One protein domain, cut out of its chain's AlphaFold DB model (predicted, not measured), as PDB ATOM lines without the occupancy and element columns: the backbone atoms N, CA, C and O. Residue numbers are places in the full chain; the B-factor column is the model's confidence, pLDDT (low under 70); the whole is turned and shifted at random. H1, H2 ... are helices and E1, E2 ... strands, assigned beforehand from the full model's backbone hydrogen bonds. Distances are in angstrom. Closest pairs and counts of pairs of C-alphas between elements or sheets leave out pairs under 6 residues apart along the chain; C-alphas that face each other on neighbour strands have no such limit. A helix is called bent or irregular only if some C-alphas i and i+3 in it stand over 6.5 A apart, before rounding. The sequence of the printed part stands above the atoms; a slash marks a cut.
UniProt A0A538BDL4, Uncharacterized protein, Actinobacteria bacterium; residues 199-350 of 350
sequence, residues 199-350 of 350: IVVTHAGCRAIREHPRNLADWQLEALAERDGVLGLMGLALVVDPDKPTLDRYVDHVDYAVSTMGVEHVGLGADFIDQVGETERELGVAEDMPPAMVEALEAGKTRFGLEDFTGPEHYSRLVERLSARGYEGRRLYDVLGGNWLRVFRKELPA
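AT A GLANCE: This is residues 199 to 350 of the 350 residues of an uncharacterized protein of Actinobacteria bacterium (UniProt A0A538BDL4). What is the main picture? A small, strongly twisted parallel sheet, in the order E1, E2, E3, makes the core; H1 and H2 pack on it, H6a stands beside E3, and H5 packs on H2. H3 and H4 lie far out, touching no helix. What builds it? The printed part has 152 residues, mostly helix, with named elements in the order E1 H1 E2 H2 E3 H3 H4 H5 H6. It is compact, with a radius of gyration of the C-alphas of 15.9 A and spans of 42 by 37 by 30 A.

HOW THE PARTS SIT: How do the strands pair? E2, residues 231 to 233, has parallel neighbours E1, residues 199 to 206, and E3, residues 266 to 268; N 232 and O 201, and N 267 and O 231, are within hydrogen-bond range at 2.8 A. What is on the sheet? H1, residues 218 to 226, and H2, residues 247 to 261, complete strand-helix-strand units, parallel neighbour strands with a helix between: E1, H1, E2 and E2, H2, E3, both crossovers right-handed. H6, residues 329 to 347, is one helix by its hydrogen bonds but bent, with C-alphas 336 and 339 7.9 A apart; H6a, residues 329 to 336, is closest to E3 at the C-alphas of Gly 267 and Val 335, 4.5 A, and H6b, residues 339 to 347, only grazes the sheet. What of the others? H5, residues 312 to 324, irregular with C-alphas 313 and 316 7.5 A apart, touches H2 with residues 318 to 322 alone, the closest C-alphas being Leu 247 and Leu 318, 6.8 A. H3, residues 274 to 283, and H4, residues 291 to 298, are apart; O i to N i+4 pairs are within range throughout H1, H2, H3, H4, H6a and H6b, and 6 of 9 in H5.

IN THESE COORDINATES: Where does E1 begin? C-alpha 199 is at (5.886, 19.719, 54.829); E1 spans 17.0 A and bends by 87 degrees at residue 203. Where does H6b end? C-alpha 347 is at (13.968, 22.101, 60.662); H2 spans 20.9 A and H5 19.6 A.

THE WHOLE: How large is it? The C-alphas farthest apart, Ala 299 and Ala 350, are 49.4 A apart; the printed part has no cut, and the links E1 to H1, E2 to H2 and H4 to H5 are long. Where is confidence low? Residues 275 to 303 have pLDDT under 70.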
ATOM      1  N   ILE A 199       6.253  19.808  56.239       98.38
ATOM      2  CA  ILE A 199       5.886  19.719  54.829       98.38
ATOM      3  C   ILE A 199       6.252  20.999  54.071       98.38
ATOM      4  O   ILE A 199       6.143  22.111  54.597       98.38
ATOM      5  N   VAL A 200       6.673  20.829  52.822       98.75
ATOM      6  CA  VAL A 200       6.820  21.880  51.806       98.75
ATOM      7  C   VAL A 200       6.320  21.352  50.462       98.75
ATOM      8  O   VAL A 200       6.036  20.162  50.320       98.75
ATOM      9  N   VAL A 201       6.241  22.222  49.460       98.69
ATOM     10  CA  VAL A 201       6.072  21.822  48.061       98.69
ATOM     11  C   VAL A 201       7.128  22.545  47.256       98.69
ATOM     12  O   VAL A 201       7.026  23.752  47.055       98.69
ATOM     13  N   THR A 202       8.170  21.843  46.819       97.38
ATOM     14  CA  THR A 202       9.331  22.510  46.203       97.38
ATOM     15  C   THR A 202       9.032  23.097  44.831       97.38
ATOM     16  O   THR A 202       9.627  24.109  44.475       97.38
ATOM     17  N   HIS A 203       8.115  22.490  44.071       96.69
ATOM     18  CA  HIS A 203       7.726  22.954  42.742       96.69
ATOM     19  C   HIS A 203       6.294  22.515  42.376       96.69
ATOM     20  O   HIS A 203       6.020  21.339  42.120       96.69
ATOM     21  N   ALA A 204       5.358  23.468  42.333       97.12
ATOM     22  CA  ALA A 204       4.011  23.305  41.767       97.12
ATOM     23  C   ALA A 204       3.436  24.655  41.281       97.12
ATOM     24  O   ALA A 204       4.057  25.701  41.454       97.12
ATOM     25  N   GLY A 205       2.253  24.634  40.659       97.75
ATOM     26  CA  GLY A 205       1.416  25.821  40.429       97.75
ATOM     27  C   GLY A 205       0.096  25.761  41.210       97.75
ATOM     28  O   GLY A 205      -0.123  24.853  42.013       97.75
ATOM     29  N   CYS A 206      -0.813  26.697  40.941       98.50
ATOM     30  CA  CYS A 206      -2.129  26.818  41.576       98.50
ATOM     31  C   CYS A 206      -3.248  26.342  40.636       98.50
ATOM     32  O   CYS A 206      -3.349  26.794  39.489       98.50
ATOM     33  N   ARG A 207      -4.110  25.431  41.107       97.50
ATOM     34  CA  ARG A 207      -5.119  24.763  40.267       97.50
ATOM     35  C   ARG A 207      -6.197  25.735  39.775       97.50
ATOM     36  O   ARG A 207      -6.576  25.673  38.613       97.50
ATOM     37  N   ALA A 208      -6.566  26.722  40.594       97.81
ATOM     38  CA  ALA A 208      -7.495  27.793  40.227       97.81
ATOM     39  C   ALA A 208      -7.015  28.698  39.067       97.81
ATOM     40  O   ALA A 208      -7.842  29.275  38.362       97.81
ATOM     41  N   ILE A 209      -5.698  28.824  38.845       97.44
ATOM     42  CA  ILE A 209      -5.133  29.570  37.702       97.44
ATOM     43  C   ILE A 209      -4.980  28.665  36.476       97.44
ATOM     44  O   ILE A 209      -5.201  29.110  35.344       97.44
ATOM     45  N   ARG A 210      -4.626  27.390  36.693       95.00
ATOM     46  CA  ARG A 210      -4.631  26.360  35.655       95.00
ATOM     47  C   ARG A 210      -4.960  24.980  36.226       95.00
ATOM     48  O   ARG A 210      -4.150  24.399  36.951       95.00
ATOM     49  N   GLU A 211      -6.095  24.436  35.793       95.25
ATOM     50  CA  GLU A 211      -6.579  23.102  36.153       95.25
ATOM     51  C   GLU A 211      -5.593  22.024  35.676       95.25
ATOM     52  O   GLU A 211      -5.424  21.797  34.474       95.25
ATOM     53  N   HIS A 212      -4.880  21.394  36.611       92.31
ATOM     54  CA  HIS A 212      -3.866  20.387  36.308       92.31
ATOM     55  C   HIS A 212      -3.524  19.554  37.548       92.31
ATOM     56  O   HIS A 212      -3.408  20.142  38.625       92.31
ATOM     57  N   PRO A 213      -3.252  18.240  37.425       90.12
ATOM     58  CA  PRO A 213      -2.872  17.415  38.570       90.12
ATOM     59  C   PRO A 213      -1.648  17.955  39.321       90.12
ATOM     60  O   PRO A 213      -1.698  18.070  40.540       90.12
ATOM     61  N   ARG A 214      -0.580  18.384  38.616       91.69
ATOM     62  CA  ARG A 214       0.638  18.957  39.251       91.69
ATOM     63  C   ARG A 214       0.428  20.295  39.966       91.69
ATOM     64  O   ARG A 214       1.376  20.747  40.603       91.69
ATOM     65  N   ASN A 215      -0.753  20.903  39.864       97.12
ATOM     66  CA  ASN A 215      -1.088  22.149  40.539       97.12
ATOM     67  C   ASN A 215      -1.929  21.877  41.789       97.12
ATOM     68  O   ASN A 215      -2.845  21.050  41.771       97.12
ATOM     69  N   LEU A 216      -1.630  22.596  42.867       98.44
ATOM     70  CA  LEU A 216      -2.294  22.440  44.156       98.44
ATOM     71  C   LEU A 216      -3.711  23.013  44.117       98.44
ATOM     72  O   LEU A 216      -3.920  24.124  43.625       98.44
ATOM     73  N   ALA A 217      -4.669  22.252  44.640       98.19
ATOM     74  CA  ALA A 217      -5.997  22.751  44.968       98.19
ATOM     75  C   ALA A 217      -5.948  23.673  46.196       98.19
ATOM     76  O   ALA A 217      -5.021  23.597  47.000       98.19
ATOM     77  N   ASP A 218      -6.982  24.490  46.376       98.56
ATOM     78  CA  ASP A 218      -7.017  25.503  47.438       98.56
ATOM     79  C   ASP A 218      -6.869  24.884  48.836       98.56
ATOM     80  O   ASP A 218      -6.067  25.366  49.627       98.56
ATOM     81  N   TRP A 219      -7.479  23.717  49.088       98.31
ATOM     82  CA  TRP A 219      -7.311  22.983  50.351       98.31
ATOM     83  C   TRP A 219      -5.857  22.548  50.629       98.31
ATOM     84  O   TRP A 219      -5.465  22.427  51.786       98.31
ATOM     85  N   GLN A 220      -5.041  22.317  49.591       98.69
ATOM     86  CA  GLN A 220      -3.610  22.010  49.734       98.69
ATOM     87  C   GLN A 220      -2.800  23.284  50.007       98.69
ATOM     88  O   GLN A 220      -1.832  23.234  50.759       98.69
ATOM     89  N   LEU A 221      -3.199  24.426  49.430       98.81
ATOM     90  CA  LEU A 221      -2.596  25.734  49.717       98.81
ATOM     91  C   LEU A 221      -2.873  26.161  51.166       98.81
ATOM     92  O   LEU A 221      -1.946  26.541  51.878       98.81
ATOM     93  N   GLU A 222      -4.127  26.040  51.603       98.62
ATOM     94  CA  GLU A 222      -4.587  26.316  52.967       98.62
ATOM     95  C   GLU A 222      -3.871  25.410  53.980       98.62
ATOM     96  O   GLU A 222      -3.200  25.908  54.884       98.62
ATOM     97  N   ALA A 223      -3.901  24.086  53.784       98.56
ATOM     98  CA  ALA A 223      -3.239  23.142  54.686       98.56
ATOM     99  C   ALA A 223      -1.710  23.331  54.743       98.56
ATOM    100  O   ALA A 223      -1.096  23.151  55.797       98.56
ATOM    101  N   LEU A 224      -1.069  23.725  53.634       98.62
ATOM    102  CA  LEU A 224       0.365  24.026  53.623       98.62
ATOM    103  C   LEU A 224       0.697  25.296  54.425       98.62
ATOM    104  O   LEU A 224       1.732  25.332  55.095       98.62
ATOM    105  N   ALA A 225      -0.181  26.303  54.396       98.56
ATOM    106  CA  ALA A 225      -0.067  27.508  55.217       98.56
ATOM    107  C   ALA A 225      -0.262  27.195  56.710       98.56
ATOM    108  O   ALA A 225       0.566  27.578  57.536       98.56
ATOM    109  N   GLU A 226      -1.292  26.415  57.060       98.31
ATOM    110  CA  GLU A 226      -1.553  25.963  58.438       98.31
ATOM    111  C   GLU A 226      -0.382  25.162  59.029       98.31
ATOM    112  O   GLU A 226      -0.063  25.292  60.213       98.31
ATOM    113  N   ARG A 227       0.309  24.369  58.200       97.62
ATOM    114  CA  ARG A 227       1.536  23.640  58.570       97.62
ATOM    115  C   ARG A 227       2.808  24.500  58.518       97.62
ATOM    116  O   ARG A 227       3.905  23.964  58.669       97.62
ATOM    117  N   ASP A 228       2.687  25.817  58.331       97.62
ATOM    118  CA  ASP A 228       3.792  26.784  58.277       97.62
ATOM    119  C   ASP A 228       4.837  26.444  57.178       97.62
ATOM    120  O   ASP A 228       6.034  26.736  57.280       97.62
ATOM    121  N   GLY A 229       4.387  25.782  56.109       98.25
ATOM    122  CA  GLY A 229       5.200  25.324  54.981       98.25
ATOM    123  C   GLY A 229       5.556  26.434  53.988       98.25
ATOM    124  O   GLY A 229       5.414  27.626  54.283       98.25
ATOM    125  N   VAL A 230       6.055  26.031  52.815       98.69
ATOM    126  CA  VAL A 230       6.321  26.908  51.660       98.69
ATOM    127  C   VAL A 230       5.964  26.189  50.358       98.69
ATOM    128  O   VAL A 230       6.339  25.029  50.180       98.69
ATOM    129  N   LEU A 231       5.281  26.889  49.447       98.81
ATOM    130  CA  LEU A 231       5.114  26.513  48.043       98.81
ATOM    131  C   LEU A 231       6.146  27.242  47.173       98.81
ATOM    132  O   LEU A 231       6.101  28.464  47.046       98.81
ATOM    133  N   GLY A 232       7.026  26.491  46.515       98.44
ATOM    134  CA  GLY A 232       7.841  26.968  45.405       98.44
ATOM    135  C   GLY A 232       7.047  26.989  44.100       98.44
ATOM    136  O   GLY A 232       6.580  25.943  43.643       98.44
ATOM    137  N   LEU A 233       6.910  28.160  43.471       97.50
ATOM    138  CA  LEU A 233       6.229  28.260  42.177       97.50
ATOM    139  C   LEU A 233       7.110  27.719  41.042       97.50
ATOM    140  O   LEU A 233       8.246  28.166  40.837       97.50
ATOM    141  N   MET A 234       6.542  26.787  40.279       94.25
ATOM    142  CA  MET A 234       7.186  26.021  39.209       94.25
ATOM    143  C   MET A 234       7.111  26.738  37.855       94.25
ATOM    144  O   MET A 234       6.043  27.127  37.390       94.25
ATOM    145  N   GLY A 235       8.269  26.929  37.222       92.62
ATOM    146  CA  GLY A 235       8.477  27.779  36.047       92.62
ATOM    147  C   GLY A 235       8.365  27.041  34.716       92.62
ATOM    148  O   GLY A 235       9.136  27.322  33.804       92.62
ATOM    149  N   LEU A 236       7.434  26.089  34.598       89.88
ATOM    150  CA  LEU A 236       7.253  25.289  33.384       89.88
ATOM    151  C   LEU A 236       5.896  25.541  32.723       89.88
ATOM    152  O   LEU A 236       4.858  25.630  33.383       89.88
ATOM    153  N   ALA A 237       5.894  25.568  31.390       89.81
ATOM    154  CA  ALA A 237       4.705  25.734  30.556       89.81
ATOM    155  C   ALA A 237       3.604  24.705  30.885       89.81
ATOM    156  O   ALA A 237       2.416  25.016  30.829       89.81
ATOM    157  N   LEU A 238       3.998  23.492  31.298       87.38
ATOM    158  CA  LEU A 238       3.095  22.418  31.726       87.38
ATOM    159  C   LEU A 238       2.211  22.790  32.925       87.38
ATOM    160  O   LEU A 238       1.157  22.184  33.076       87.38
ATOM    161  N   VAL A 239       2.618  23.722  33.789       90.31
ATOM    162  CA  VAL A 239       1.878  24.091  35.013       90.31
ATOM    163  C   VAL A 239       1.418  25.541  35.031       90.31
ATOM    164  O   VAL A 239       0.349  25.816  35.578       90.31
ATOM    165  N   VAL A 240       2.173  26.435  34.384       93.38
ATOM    166  CA  VAL A 240       1.821  27.848  34.225       93.38
ATOM    167  C   VAL A 240       0.692  27.984  33.208       93.38
ATOM    168  O   VAL A 240      -0.455  28.208  33.593       93.38
ATOM    169  N   ASP A 241       1.013  27.820  31.922       91.25
ATOM    170  CA  ASP A 241       0.101  27.944  30.785       91.25
ATOM    171  C   ASP A 241       0.824  27.421  29.514       91.25
ATOM    172  O   ASP A 241       1.829  28.012  29.116       91.25
ATOM    173  N   PRO A 242       0.388  26.312  28.883       86.25
ATOM    174  CA  PRO A 242       1.089  25.706  27.748       86.25
ATOM    175  C   PRO A 242       0.888  26.460  26.428       86.25
ATOM    176  O   PRO A 242       1.617  26.173  25.471       86.25
ATOM    177  N   ASP A 243      -0.082  27.382  26.391       87.75
ATOM    178  CA  ASP A 243      -0.438  28.217  25.240       87.75
ATOM    179  C   ASP A 243       0.088  29.654  25.401       87.75
ATOM    180  O   ASP A 243       0.284  30.358  24.410       87.75
ATOM    181  N   LYS A 244       0.325  30.095  26.645       89.25
ATOM    182  CA  LYS A 244       0.913  31.400  26.998       89.25
ATOM    183  C   LYS A 244       1.983  31.265  28.095       89.25
ATOM    184  O   LYS A 244       1.789  31.804  29.188       89.25
ATOM    185  N   PRO A 245       3.104  30.565  27.844       91.19
ATOM    186  CA  PRO A 245       4.116  30.267  28.857       91.19
ATOM    187  C   PRO A 245       4.964  31.503  29.188       91.19
ATOM    188  O   PRO A 245       6.143  31.560  28.864       91.19
ATOM    189  N   THR A 246       4.375  32.521  29.813       94.44
ATOM    190  CA  THR A 246       5.012  33.820  30.063       94.44
ATOM    191  C   THR A 246       5.290  34.053  31.545       94.44
ATOM    192  O   THR A 246       4.582  33.549  32.421       94.44
ATOM    193  N   LEU A 247       6.286  34.897  31.840       94.44
ATOM    194  CA  LEU A 247       6.542  35.374  33.204       94.44
ATOM    195  C   LEU A 247       5.321  36.056  33.839       94.44
ATOM    196  O   LEU A 247       5.107  35.912  35.037       94.44
ATOM    197  N   ASP A 248       4.492  36.757  33.061       96.06
ATOM    198  CA  ASP A 248       3.301  37.422  33.603       96.06
ATOM    199  C   ASP A 248       2.272  36.392  34.109       96.06
ATOM    200  O   ASP A 248       1.709  36.576  35.187       96.06
ATOM    201  N   ARG A 249       2.091  35.265  33.397       96.56
ATOM    202  CA  ARG A 249       1.233  34.149  33.842       96.56
ATOM    203  C   ARG A 249       1.835  33.402  35.032       96.56
ATOM    204  O   ARG A 249       1.091  32.947  35.892       96.56
ATOM    205  N   TYR A 250       3.162  33.303  35.129       96.88
ATOM    206  CA  TYR A 250       3.830  32.776  36.326       96.88
ATOM    207  C   TYR A 250       3.595  33.669  37.550       96.88
ATOM    208  O   TYR A 250       3.298  33.165  38.630       96.88
ATOM    209  N   VAL A 251       3.647  34.994  37.387       97.50
ATOM    210  CA  VAL A 251       3.351  35.917  38.491       97.50
ATOM    211  C   VAL A 251       1.857  35.944  38.842       97.50
ATOM    212  O   VAL A 251       1.542  36.141  40.009       97.50
ATOM    213  N   ASP A 252       0.936  35.620  37.925       98.25
ATOM    214  CA  ASP A 252      -0.470  35.361  38.296       98.25
ATOM    215  C   ASP A 252      -0.605  34.185  39.292       98.25
ATOM    216  O   ASP A 252      -1.426  34.253  40.206       98.25
ATOM    217  N   HIS A 253       0.214  33.129  39.165       98.44
ATOM    218  CA  HIS A 253       0.273  32.042  40.160       98.44
ATOM    219  C   HIS A 253       0.873  32.512  41.494       98.44
ATOM    220  O   HIS A 253       0.370  32.124  42.546       98.44
ATOM    221  N   VAL A 254       1.903  33.369  41.473       98.44
ATOM    222  CA  VAL A 254       2.466  33.978  42.695       98.44
ATOM    223  C   VAL A 254       1.412  34.832  43.405       98.44
ATOM    224  O   VAL A 254       1.186  34.649  44.596       98.44
ATOM    225  N   ASP A 255       0.726  35.723  42.683       98.56
ATOM    226  CA  ASP A 255      -0.326  36.582  43.239       98.56
ATOM    227  C   ASP A 255      -1.482  35.764  43.822       98.56
ATOM    228  O   ASP A 255      -1.943  36.065  44.927       98.56
ATOM    229  N   TYR A 256      -1.908  34.702  43.129       98.75
ATOM    230  CA  TYR A 256      -2.933  33.796  43.637       98.75
ATOM    231  C   TYR A 256      -2.487  33.098  44.924       98.75
ATOM    232  O   TYR A 256      -3.178  33.202  45.937       98.75
ATOM    233  N   ALA A 257      -1.310  32.460  44.923       98.69
ATOM    234  CA  ALA A 257      -0.775  31.787  46.103       98.69
ATOM    235  C   ALA A 257      -0.687  32.754  47.292       98.69
ATOM    236  O   ALA A 257      -1.235  32.474  48.354       98.69
ATOM    237  N   VAL A 258      -0.107  33.944  47.103       98.56
ATOM    238  CA  VAL A 258       0.005  34.945  48.174       98.56
ATOM    239  C   VAL A 258      -1.367  35.411  48.677       98.56
ATOM    240  O   VAL A 258      -1.498  35.719  49.861       98.56
ATOM    241  N   SER A 259      -2.394  35.452  47.821       98.44
ATOM    242  CA  SER A 259      -3.760  35.803  48.235       98.44
ATOM    243  C   SER A 259      -4.456  34.717  49.066       98.44
ATOM    244  O   SER A 259      -5.264  35.060  49.927       98.44
ATOM    245  N   THR A 260      -4.120  33.440  48.844       98.50
ATOM    246  CA  THR A 260      -4.734  32.285  49.523       98.50
ATOM    247  C   THR A 260      -3.992  31.896  50.801       98.50
ATOM    248  O   THR A 260      -4.620  31.721  51.839       98.50
ATOM    249  N   MET A 261      -2.660  31.770  50.749       98.19
ATOM    250  CA  MET A 261      -1.846  31.301  51.884       98.19
ATOM    251  C   MET A 261      -1.133  32.410  52.663       98.19
ATOM    252  O   MET A 261      -0.704  32.157  53.779       98.19
ATOM    253  N   GLY A 262      -1.000  33.625  52.124       98.25
ATOM    254  CA  GLY A 262      -0.107  34.650  52.681       98.25
ATOM    255  C   GLY A 262       1.288  34.612  52.049       98.25
ATOM    256  O   GLY A 262       1.685  33.637  51.408       98.25
ATOM    257  N   VAL A 263       2.043  35.707  52.166       98.38
ATOM    258  CA  VAL A 263       3.311  35.863  51.426       98.38
ATOM    259  C   VAL A 263       4.464  35.094  52.050       98.38
ATOM    260  O   VAL A 263       5.378  34.676  51.351       98.38
ATOM    261  N   GLU A 264       4.397  34.863  53.352       98.19
ATOM    262  CA  GLU A 264       5.319  34.095  54.183       98.19
ATOM    263  C   GLU A 264       5.365  32.590  53.834       98.19
ATOM    264  O   GLU A 264       6.295  31.888  54.241       98.19
ATOM    265  N   HIS A 265       4.401  32.100  53.045       98.69
ATOM    266  CA  HIS A 265       4.289  30.709  52.591       98.69
ATOM    267  C   HIS A 265       4.596  30.526  51.094       98.69
ATOM    268  O   HIS A 265       4.536  29.410  50.582       98.69
ATOM    269  N   VAL A 266       4.989  31.590  50.386       98.69
ATOM    270  CA  VAL A 266       5.279  31.549  48.943       98.69
ATOM    271  C   VAL A 266       6.777  31.689  48.681       98.69
ATOM    272  O   VAL A 266       7.445  32.523  49.286       98.69
ATOM    273  N   GLY A 267       7.315  30.880  47.774       97.06
ATOM    274  CA  GLY A 267       8.728  30.864  47.406       97.06
ATOM    275  C   GLY A 267       8.953  30.574  45.921       97.06
ATOM    276  O   GLY A 267       8.017  30.340  45.153       97.06
ATOM    277  N   LEU A 268      10.220  30.551  45.508       94.75
ATOM    278  CA  LEU A 268      10.616  30.138  44.158       94.75
ATOM    279  C   LEU A 268      10.923  28.638  44.094       94.75
ATOM    280  O   LEU A 268      11.512  28.084  45.019       94.75
ATOM    281  N   GLY A 269      10.532  27.999  42.990       92.94
ATOM    282  CA  GLY A 269      10.640  26.554  42.775       92.94
ATOM    283  C   GLY A 269      10.753  26.200  41.295       92.94
ATOM    284  O   GLY A 269      10.038  25.333  40.810       92.94
ATOM    285  N   ALA A 270      11.577  26.942  40.547       86.94
ATOM    286  CA  ALA A 270      11.416  27.125  39.101       86.94
ATOM    287  C   ALA A 270      11.484  25.854  38.225       86.94
ATOM    288  O   ALA A 270      10.938  25.882  37.127       86.94
ATOM    289  N   ASP A 271      12.095  24.761  38.697       88.44
ATOM    290  CA  ASP A 271      12.206  23.481  37.974       88.44
ATOM    291  C   ASP A 271      12.864  23.613  36.579       88.44
ATOM    292  O   ASP A 271      12.306  23.229  35.553       88.44
ATOM    293  N   PHE A 272      14.059  24.219  36.525       83.38
ATOM    294  CA  PHE A 272      14.788  24.490  35.277       83.38
ATOM    295  C   PHE A 272      15.314  23.211  34.590       83.38
ATOM    296  O   PHE A 272      16.483  22.851  34.720       83.38
ATOM    297  N   ILE A 273      14.455  22.547  33.813       73.31
ATOM    298  CA  ILE A 273      14.797  21.319  33.073       73.31
ATOM    299  C   ILE A 273      15.337  21.546  31.653       73.31
ATOM    300  O   ILE A 273      15.923  20.628  31.084       73.31
ATOM    301  N   ASP A 274      15.177  22.737  31.060       72.62
ATOM    302  CA  ASP A 274      15.581  22.987  29.662       72.62
ATOM    303  C   ASP A 274      17.087  22.751  29.450       72.62
ATOM    304  O   ASP A 274      17.479  22.053  28.516       72.62
ATOM    305  N   GLN A 275      17.920  23.243  30.372       67.44
ATOM    306  CA  GLN A 275      19.380  23.069  30.361       67.44
ATOM    307  C   GLN A 275      19.792  21.590  30.523       67.44
ATOM    308  O   GLN A 275      20.769  21.139  29.919       67.44
ATOM    309  N   VAL A 276      19.023  20.809  31.293       65.94
ATOM    310  CA  VAL A 276      19.231  19.361  31.457       65.94
ATOM    311  C   VAL A 276      18.876  18.629  30.162       65.94
ATOM    312  O   VAL A 276      19.704  17.893  29.633       65.94
ATOM    313  N   GLY A 277      17.692  18.886  29.600       63.69
ATOM    314  CA  GLY A 277      17.243  18.265  28.353       63.69
ATOM    315  C   GLY A 277      18.108  18.637  27.142       63.69
ATOM    316  O   GLY A 277      18.310  17.808  26.257       63.69
ATOM    317  N   GLU A 278      18.657  19.854  27.091       66.94
ATOM    318  CA  GLU A 278      19.682  20.238  26.110       66.94
ATOM    319  C   GLU A 278      20.970  19.426  26.299       66.94
ATOM    320  O   GLU A 278      21.451  18.823  25.338       66.94
ATOM    321  N   THR A 279      21.480  19.325  27.530       61.16
ATOM    322  CA  THR A 279      22.699  18.561  27.849       61.16
ATOM    323  C   THR A 279      22.554  17.073  27.513       61.16
ATOM    324  O   THR A 279      23.436  16.491  26.885       61.16
ATOM    325  N   GLU A 280      21.436  16.439  27.871       64.88
ATOM    326  CA  GLU A 280      21.193  15.024  27.564       64.88
ATOM    327  C   GLU A 280      21.049  14.771  26.057       64.88
ATOM    328  O   GLU A 280      21.538  13.753  25.554       64.88
ATOM    329  N   ARG A 281      20.460  15.716  25.306       67.12
ATOM    330  CA  ARG A 281      20.429  15.681  23.834       67.12
ATOM    331  C   ARG A 281      21.830  15.811  23.229       67.12
ATOM    332  O   ARG A 281      22.153  15.052  22.319       67.12
ATOM    333  N   GLU A 282      22.677  16.712  23.734       65.69
ATOM    334  CA  GLU A 282      24.074  16.849  23.281       65.69
ATOM    335  C   GLU A 282      24.934  15.612  23.592       65.69
ATOM    336  O   GLU A 282      25.796  15.231  22.794       65.69
ATOM    337  N   LEU A 283      24.702  14.975  24.742       56.19
ATOM    338  CA  LEU A 283      25.397  13.757  25.165       56.19
ATOM    339  C   LEU A 283      24.857  12.483  24.492       56.19
ATOM    340  O   LEU A 283      25.540  11.456  24.515       56.19
ATOM    341  N   GLY A 284      23.676  12.546  23.867       56.44
ATOM    342  CA  GLY A 284      23.013  11.401  23.239       56.44
ATOM    343  C   GLY A 284      22.451  10.397  24.248       56.44
ATOM    344  O   GLY A 284      22.465   9.203  23.969       56.44
ATOM    345  N   VAL A 285      22.009  10.880  25.416       53.44
ATOM    346  CA  VAL A 285      21.471  10.086  26.543       53.44
ATOM    347  C   VAL A 285      20.059  10.521  26.955       53.44
ATOM    348  O   VAL A 285      19.603  10.187  28.043       53.44
ATOM    349  N   ALA A 286      19.374  11.290  26.103       55.88
ATOM    350  CA  ALA A 286      17.979  11.677  26.298       55.88
ATOM    351  C   ALA A 286      17.061  10.452  26.116       55.88
ATOM    352  O   ALA A 286      16.597  10.168  25.010       55.88
ATOM    353  N   GLU A 287      16.831   9.723  27.206       51.41
ATOM    354  CA  GLU A 287      16.033   8.495  27.276       51.41
ATOM    355  C   GLU A 287      14.928   8.638  28.345       51.41
ATOM    356  O   GLU A 287      15.138   9.248  29.390       51.41
ATOM    357  N   ASP A 288      13.746   8.069  28.081       52.69
ATOM    358  CA  ASP A 288      12.582   8.023  28.989       52.69
ATOM    359  C   ASP A 288      12.030   9.383  29.486       52.69
ATOM    360  O   ASP A 288      11.800   9.591  30.682       52.69
ATOM    361  N   MET A 289      11.723  10.297  28.555       57.19
ATOM    362  CA  MET A 289      10.910  11.488  28.861       57.19
ATOM    363  C   MET A 289       9.427  11.142  29.118       57.19
ATOM    364  O   MET A 289       8.892  10.219  28.499       57.19
ATOM    365  N   PRO A 290       8.709  11.928  29.950       58.16
ATOM    366  CA  PRO A 290       7.263  11.784  30.133       58.16
ATOM    367  C   PRO A 290       6.509  11.884  28.791       58.16
ATOM    368  O   PRO A 290       6.853  12.759  27.992       58.16
ATOM    369  N   PRO A 291       5.429  11.111  28.545       61.66
ATOM    370  CA  PRO A 291       4.697  11.149  27.272       61.66
ATOM    371  C   PRO A 291       4.245  12.554  26.842       61.66
ATOM    372  O   PRO A 291       4.378  12.906  25.678       61.66
ATOM    373  N   ALA A 292       3.816  13.397  27.788       60.88
ATOM    374  CA  ALA A 292       3.441  14.788  27.514       60.88
ATOM    375  C   ALA A 292       4.624  15.681  27.078       60.88
ATOM    376  O   ALA A 292       4.425  16.667  26.370       60.88
ATOM    377  N   MET A 293       5.859  15.359  27.485       64.31
ATOM    378  CA  MET A 293       7.065  16.031  26.987       64.31
ATOM    379  C   MET A 293       7.464  15.503  25.606       64.31
ATOM    380  O   MET A 293       7.861  16.298  24.762       64.31
ATOM    381  N   VAL A 294       7.304  14.198  25.352       64.31
ATOM    382  CA  VAL A 294       7.508  13.606  24.018       64.31
ATOM    383  C   VAL A 294       6.546  14.233  23.006       64.31
ATOM    384  O   VAL A 294       7.004  14.801  22.021       64.31
ATOM    385  N   GLU A 295       5.243  14.247  23.300       63.62
ATOM    386  CA  GLU A 295       4.211  14.871  22.460       63.62
ATOM    387  C   GLU A 295       4.486  16.369  22.233       63.62
ATOM    388  O   GLU A 295       4.342  16.872  21.119       63.62
ATOM    389  N   ALA A 296       4.959  17.090  23.257       65.94
ATOM    390  CA  ALA A 296       5.365  18.487  23.116       65.94
ATOM    391  C   ALA A 296       6.544  18.669  22.138       65.94
ATOM    392  O   ALA A 296       6.498  19.584  21.312       65.94
ATOM    393  N   LEU A 297       7.573  17.812  22.197       66.12
ATOM    394  CA  LEU A 297       8.692  17.855  21.247       66.12
ATOM    395  C   LEU A 297       8.265  17.440  19.830       66.12
ATOM    396  O   LEU A 297       8.697  18.065  18.862       66.12
ATOM    397  N   GLU A 298       7.402  16.430  19.689       65.88
ATOM    398  CA  GLU A 298       6.837  16.001  18.400       65.88
ATOM    399  C   GLU A 298       5.973  17.099  17.760       65.88
ATOM    400  O   GLU A 298       6.039  17.320  16.550       65.88
ATOM    401  N   ALA A 299       5.247  17.870  18.576       64.31
ATOM    402  CA  ALA A 299       4.549  19.093  18.175       64.31
ATOM    403  C   ALA A 299       5.493  20.286  17.885       64.31
ATOM    404  O   ALA A 299       5.028  21.396  17.619       64.31
ATOM    405  N   GLY A 300       6.813  20.084  17.931       62.31
ATOM    406  CA  GLY A 300       7.825  21.083  17.591       62.31
ATOM    407  C   GLY A 300       8.151  22.085  18.700       62.31
ATOM    408  O   GLY A 300       8.856  23.061  18.428       62.31
ATOM    409  N   LYS A 301       7.685  21.884  19.943       66.69
ATOM    410  CA  LYS A 301       8.143  22.704  21.077       66.69
ATOM    411  C   LYS A 301       9.611  22.376  21.348       66.69
ATOM    412  O   LYS A 301       9.982  21.219  21.481       66.69
ATOM    413  N   THR A 302      10.458  23.396  21.429       63.22
ATOM    414  CA  THR A 302      11.905  23.240  21.676       63.22
ATOM    415  C   THR A 302      12.304  23.495  23.129       63.22
ATOM    416  O   THR A 302      13.471  23.325  23.476       63.22
ATOM    417  N   ARG A 303      11.346  23.921  23.964       69.12
ATOM    418  CA  ARG A 303      11.513  24.352  25.358       69.12
ATOM    419  C   ARG A 303      10.293  23.963  26.187       69.12
ATOM    420  O   ARG A 303       9.175  23.942  25.666       69.12
ATOM    421  N   PHE A 304      10.519  23.713  27.469       78.88
ATOM    422  CA  PHE A 304       9.509  23.439  28.489       78.88
ATOM    423  C   PHE A 304       9.374  24.589  29.500       78.88
ATOM    424  O   PHE A 304       8.317  24.720  30.122       78.88
ATOM    425  N   GLY A 305      10.419  25.411  29.659       84.50
ATOM    426  CA  GLY A 305      10.408  26.633  30.461       84.50
ATOM    427  C   GLY A 305       9.565  27.759  29.858       84.50
ATOM    428  O   GLY A 305       8.908  27.601  28.825       84.50
ATOM    429  N   LEU A 306       9.573  28.912  30.524       88.88
ATOM    430  CA  LEU A 306       8.802  30.082  30.103       88.88
ATOM    431  C   LEU A 306       9.581  30.952  29.112       88.88
ATOM    432  O   LEU A 306      10.815  30.990  29.102       88.88
ATOM    433  N   GLU A 307       8.845  31.725  28.319       87.38
ATOM    434  CA  GLU A 307       9.373  32.842  27.545       87.38
ATOM    435  C   GLU A 307      10.231  33.742  28.439       87.38
ATOM    436  O   GLU A 307       9.796  34.220  29.488       87.38
ATOM    437  N   ASP A 308      11.475  33.950  28.005       83.25
ATOM    438  CA  ASP A 308      12.475  34.764  28.690       83.25
ATOM    439  C   ASP A 308      12.851  34.325  30.129       83.25
ATOM    440  O   ASP A 308      13.581  35.058  30.805       83.25
ATOM    441  N   PHE A 309      12.450  33.120  30.567       88.00
ATOM    442  CA  PHE A 309      12.776  32.533  31.876       88.00
ATOM    443  C   PHE A 309      12.937  30.999  31.795       88.00
ATOM    444  O   PHE A 309      12.093  30.226  32.246       88.00
ATOM    445  N   THR A 310      14.051  30.559  31.202       84.38
ATOM    446  CA  THR A 310      14.402  29.136  30.981       84.38
ATOM    447  C   THR A 310      15.562  28.638  31.854       84.38
ATOM    448  O   THR A 310      16.025  27.512  31.685       84.38
ATOM    449  N   GLY A 311      16.085  29.482  32.746       83.69
ATOM    450  CA  GLY A 311      17.300  29.216  33.519       83.69
ATOM    451  C   GLY A 311      17.574  30.298  34.571       83.69
ATOM    452  O   GLY A 311      17.004  31.392  34.471       83.69
ATOM    453  N   PRO A 312      18.430  30.022  35.574       84.19
ATOM    454  CA  PRO A 312      18.674  30.907  36.720       84.19
ATOM    455  C   PRO A 312      19.250  32.277  36.335       84.19
ATOM    456  O   PRO A 312      19.014  33.266  37.026       84.19
ATOM    457  N   GLU A 313      19.938  32.381  35.197       84.38
ATOM    458  CA  GLU A 313      20.430  33.639  34.632       84.38
ATOM    459  C   GLU A 313      19.318  34.672  34.346       84.38
ATOM    460  O   GLU A 313      19.598  35.862  34.198       84.38
ATOM    461  N   HIS A 314      18.055  34.234  34.315       88.56
ATOM    462  CA  HIS A 314      16.882  35.065  34.064       88.56
ATOM    463  C   HIS A 314      16.167  35.564  35.334       88.56
ATOM    464  O   HIS A 314      15.169  36.278  35.213       88.56
ATOM    465  N   TYR A 315      16.646  35.256  36.550       89.88
ATOM    466  CA  TYR A 315      15.981  35.687  37.794       89.88
ATOM    467  C   TYR A 315      15.797  37.208  37.919       89.88
ATOM    468  O   TYR A 315      14.804  37.654  38.491       89.88
ATOM    469  N   SER A 316      16.674  38.019  37.320       92.50
ATOM    470  CA  SER A 316      16.508  39.479  37.245       92.50
ATOM    471  C   SER A 316      15.190  39.899  36.577       92.50
ATOM    472  O   SER A 316      14.521  40.810  37.060       92.50
ATOM    473  N   ARG A 317      14.760  39.192  35.526       93.69
ATOM    474  CA  ARG A 317      13.499  39.451  34.811       93.69
ATOM    475  C   ARG A 317      12.279  39.093  35.658       93.69
ATOM    476  O   ARG A 317      11.267  39.789  35.603       93.69
ATOM    477  N   LEU A 318      12.380  38.034  36.465       93.44
ATOM    478  CA  LEU A 318      11.347  37.692  37.444       93.44
ATOM    479  C   LEU A 318      11.249  38.772  38.531       93.44
ATOM    480  O   LEU A 318      10.146  39.210  38.846       93.44
ATOM    481  N   VAL A 319      12.385  39.254  39.050       95.50
ATOM    482  CA  VAL A 319      12.430  40.370  40.010       95.50
ATOM    483  C   VAL A 319      11.772  41.624  39.429       95.50
ATOM    484  O   VAL A 319      10.909  42.199  40.084       95.50
ATOM    485  N   GLU A 320      12.082  42.003  38.185       95.88
ATOM    486  CA  GLU A 320      11.429  43.129  37.498       95.88
ATOM    487  C   GLU A 320       9.900  42.969  37.423       95.88
ATOM    488  O   GLU A 320       9.165  43.928  37.667       95.88
ATOM    489  N   ARG A 321       9.398  41.762  37.115       96.06
ATOM    490  CA  ARG A 321       7.951  41.483  37.045       96.06
ATOM    491  C   ARG A 321       7.267  41.490  38.406       96.06
ATOM    492  O   ARG A 321       6.187  42.063  38.527       96.06
ATOM    493  N   LEU A 322       7.901  40.918  39.427       96.44
ATOM    494  CA  LEU A 322       7.419  40.978  40.806       96.44
ATOM    495  C   LEU A 322       7.386  42.434  41.302       96.44
ATOM    496  O   LEU A 322       6.368  42.882  41.827       96.44
ATOM    497  N   SER A 323       8.432  43.227  41.058       97.12
ATOM    498  CA  SER A 323       8.439  44.655  41.400       97.12
ATOM    499  C   SER A 323       7.344  45.437  40.665       97.12
ATOM    500  O   SER A 323       6.652  46.238  41.287       97.12
ATOM    501  N   ALA A 324       7.091  45.152  39.382       96.88
ATOM    502  CA  ALA A 324       5.984  45.759  38.632       96.88
ATOM    503  C   ALA A 324       4.582  45.396  39.177       96.88
ATOM    504  O   ALA A 324       3.625  46.133  38.937       96.88
ATOM    505  N   ARG A 325       4.457  44.295  39.934       95.88
ATOM    506  CA  ARG A 325       3.246  43.883  40.672       95.88
ATOM    507  C   ARG A 325       3.233  44.363  42.137       95.88
ATOM    508  O   ARG A 325       2.331  44.005  42.889       95.88
ATOM    509  N   GLY A 326       4.197  45.190  42.554       96.38
ATOM    510  CA  GLY A 326       4.259  45.783  43.897       96.38
ATOM    511  C   GLY A 326       4.969  44.936  44.960       96.38
ATOM    512  O   GLY A 326       4.833  45.210  46.153       96.38
ATOM    513  N   TYR A 327       5.732  43.912  44.567       97.06
ATOM    514  CA  TYR A 327       6.603  43.184  45.491       97.06
ATOM    515  C   TYR A 327       7.895  43.973  45.698       97.06
ATOM    516  O   TYR A 327       8.787  43.981  44.849       97.06
ATOM    517  N   GLU A 328       8.002  44.612  46.860       95.00
ATOM    518  CA  GLU A 328       9.165  45.404  47.257       95.00
ATOM    519  C   GLU A 328       9.679  45.007  48.649       95.00
ATOM    520  O   GLU A 328       8.968  44.410  49.465       95.00
ATOM    521  N   GLY A 329      10.938  45.361  48.923       96.12
ATOM    522  CA  GLY A 329      11.569  45.215  50.234       96.12
ATOM    523  C   GLY A 329      11.426  43.808  50.815       96.12
ATOM    524  O   GLY A 329      11.818  42.820  50.194       96.12
ATOM    525  N   ARG A 330      10.848  43.720  52.019       94.94
ATOM    526  CA  ARG A 330      10.695  42.454  52.744       94.94
ATOM    527  C   ARG A 330       9.808  41.444  52.005       94.94
ATOM    528  O   ARG A 330      10.174  40.278  51.941       94.94
ATOM    529  N   ARG A 331       8.709  41.899  51.385       96.00
ATOM    530  CA  ARG A 331       7.766  41.048  50.634       96.00
ATOM    531  C   ARG A 331       8.450  40.369  49.445       96.00
ATOM    532  O   ARG A 331       8.199  39.200  49.180       96.00
ATOM    533  N   LEU A 332       9.323  41.099  48.750       96.50
ATOM    534  CA  LEU A 332      10.135  40.552  47.664       96.50
ATOM    535  C   LEU A 332      11.181  39.563  48.202       96.50
ATOM    536  O   LEU A 332      11.247  38.440  47.720       96.50
ATOM    537  N   TYR A 333      11.953  39.948  49.225       95.31
ATOM    538  CA  TYR A 333      12.970  39.084  49.842       95.31
ATOM    539  C   TYR A 333      12.405  37.733  50.314       95.31
ATOM    540  O   TYR A 333      13.010  36.690  50.064       95.31
ATOM    541  N   ASP A 334      11.242  37.744  50.970       94.00
ATOM    542  CA  ASP A 334      10.607  36.534  51.492       94.00
ATOM    543  C   ASP A 334      10.251  35.552  50.362       94.00
ATOM    544  O   ASP A 334      10.648  34.386  50.440       94.00
ATOM    545  N   VAL A 335       9.645  36.041  49.268       95.81
ATOM    546  CA  VAL A 335       9.339  35.243  48.062       95.81
ATOM    547  C   VAL A 335      10.604  34.734  47.363       95.81
ATOM    548  O   VAL A 335      10.642  33.582  46.938       95.81
ATOM    549  N   LEU A 336      11.652  35.559  47.242       94.56
ATOM    550  CA  LEU A 336      12.892  35.164  46.560       94.56
ATOM    551  C   LEU A 336      13.690  34.090  47.321       94.56
ATOM    552  O   LEU A 336      14.432  33.338  46.694       94.56
ATOM    553  N   GLY A 337      13.549  33.997  48.647       91.75
ATOM    554  CA  GLY A 337      14.254  32.983  49.441       91.75
ATOM    555  C   GLY A 337      14.133  33.103  50.961       91.75
ATOM    556  O   GLY A 337      14.404  32.128  51.663       91.75
ATOM    557  N   GLY A 338      13.690  34.243  51.501       95.50
ATOM    558  CA  GLY A 338      13.533  34.431  52.950       95.50
ATOM    559  C   GLY A 338      12.621  33.390  53.610       95.50
ATOM    560  O   GLY A 338      12.919  32.927  54.714       95.50
ATOM    561  N   ASN A 339      11.575  32.947  52.908       98.00
ATOM    562  CA  ASN A 339      10.658  31.908  53.380       98.00
ATOM    563  C   ASN A 339      11.275  30.505  53.370       98.00
ATOM    564  O   ASN A 339      11.087  29.745  54.320       98.00
ATOM    565  N   TRP A 340      12.078  30.173  52.355       97.12
ATOM    566  CA  TRP A 340      12.859  28.933  52.348       97.12
ATOM    567  C   TRP A 340      13.852  28.910  53.515       97.12
ATOM    568  O   TRP A 340      13.879  27.958  54.292       97.12
ATOM    569  N   LEU A 341      14.585  30.008  53.726       96.06
ATOM    570  CA  LEU A 341      15.508  30.152  54.854       96.06
ATOM    571  C   LEU A 341      14.797  30.110  56.222       96.06
ATOM    572  O   LEU A 341      15.398  29.646  57.189       96.06
ATOM    573  N   ARG A 342      13.539  30.565  56.332       97.06
ATOM    574  CA  ARG A 342      12.704  30.402  57.542       97.06
ATOM    575  C   ARG A 342      12.485  28.921  57.858       97.06
ATOM    576  O   ARG A 342      12.736  28.518  58.991       97.06
ATOM    577  N   VAL A 343      12.057  28.127  56.875       97.12
ATOM    578  CA  VAL A 343      11.838  26.682  57.052       97.12
ATOM    579  C   VAL A 343      13.153  25.966  57.363       97.12
ATOM    580  O   VAL A 343      13.237  25.244  58.352       97.12
ATOM    581  N   PHE A 344      14.211  26.218  56.589       96.94
ATOM    582  CA  PHE A 344      15.497  25.533  56.766       96.94
ATOM    583  C   PHE A 344      16.121  25.794  58.146       96.94
ATOM    584  O   PHE A 344      16.594  24.858  58.781       96.94
ATOM    585  N   ARG A 345      16.060  27.030  58.665       96.31
ATOM    586  CA  ARG A 345      16.561  27.368  60.017       96.31
ATOM    587  C   ARG A 345      15.795  26.696  61.159       96.31
ATOM    588  O   ARG A 345      16.318  26.632  62.266       96.31
ATOM    589  N   LYS A 346      14.547  26.286  60.921       96.25
ATOM    590  CA  LYS A 346      13.661  25.691  61.930       96.25
ATOM    591  C   LYS A 346      13.783  24.167  61.993       96.25
ATOM    592  O   LYS A 346      13.524  23.598  63.045       96.25
ATOM    593  N   GLU A 347      14.152  23.541  60.878       96.19
ATOM    594  CA  GLU A 347      13.968  22.101  60.662       96.19
ATOM    595  C   GLU A 347      15.262  21.343  60.373       96.19
ATOM    596  O   GLU A 347      15.340  20.161  60.685       96.19
ATOM    597  N   LEU A 348      16.286  21.987  59.797       95.62
ATOM    598  CA  LEU A 348      17.566  21.312  59.594       95.62
ATOM    599  C   LEU A 348      18.218  20.954  60.946       95.62
ATOM    600  O   LEU A 348      18.029  21.674  61.931       95.62
ATOM    601  N   PRO A 349      19.050  19.895  60.993       94.75
ATOM    602  CA  PRO A 349      19.931  19.635  62.129       94.75
ATOM    603  C   PRO A 349      20.779  20.865  62.484       94.75
ATOM    604  O   PRO A 349      21.080  21.671  61.605       94.75
ATOM    605  N   ALA A 350      21.192  20.989  63.749       89.69
ATOM    606  CA  ALA A 350      22.063  22.075  64.221       89.69
ATOM    607  C   ALA A 350      23.428  22.087  63.499       89.69
ATOM    608  O   ALA A 350      24.072  21.017  63.455       89.69
TER     609      ALA A 350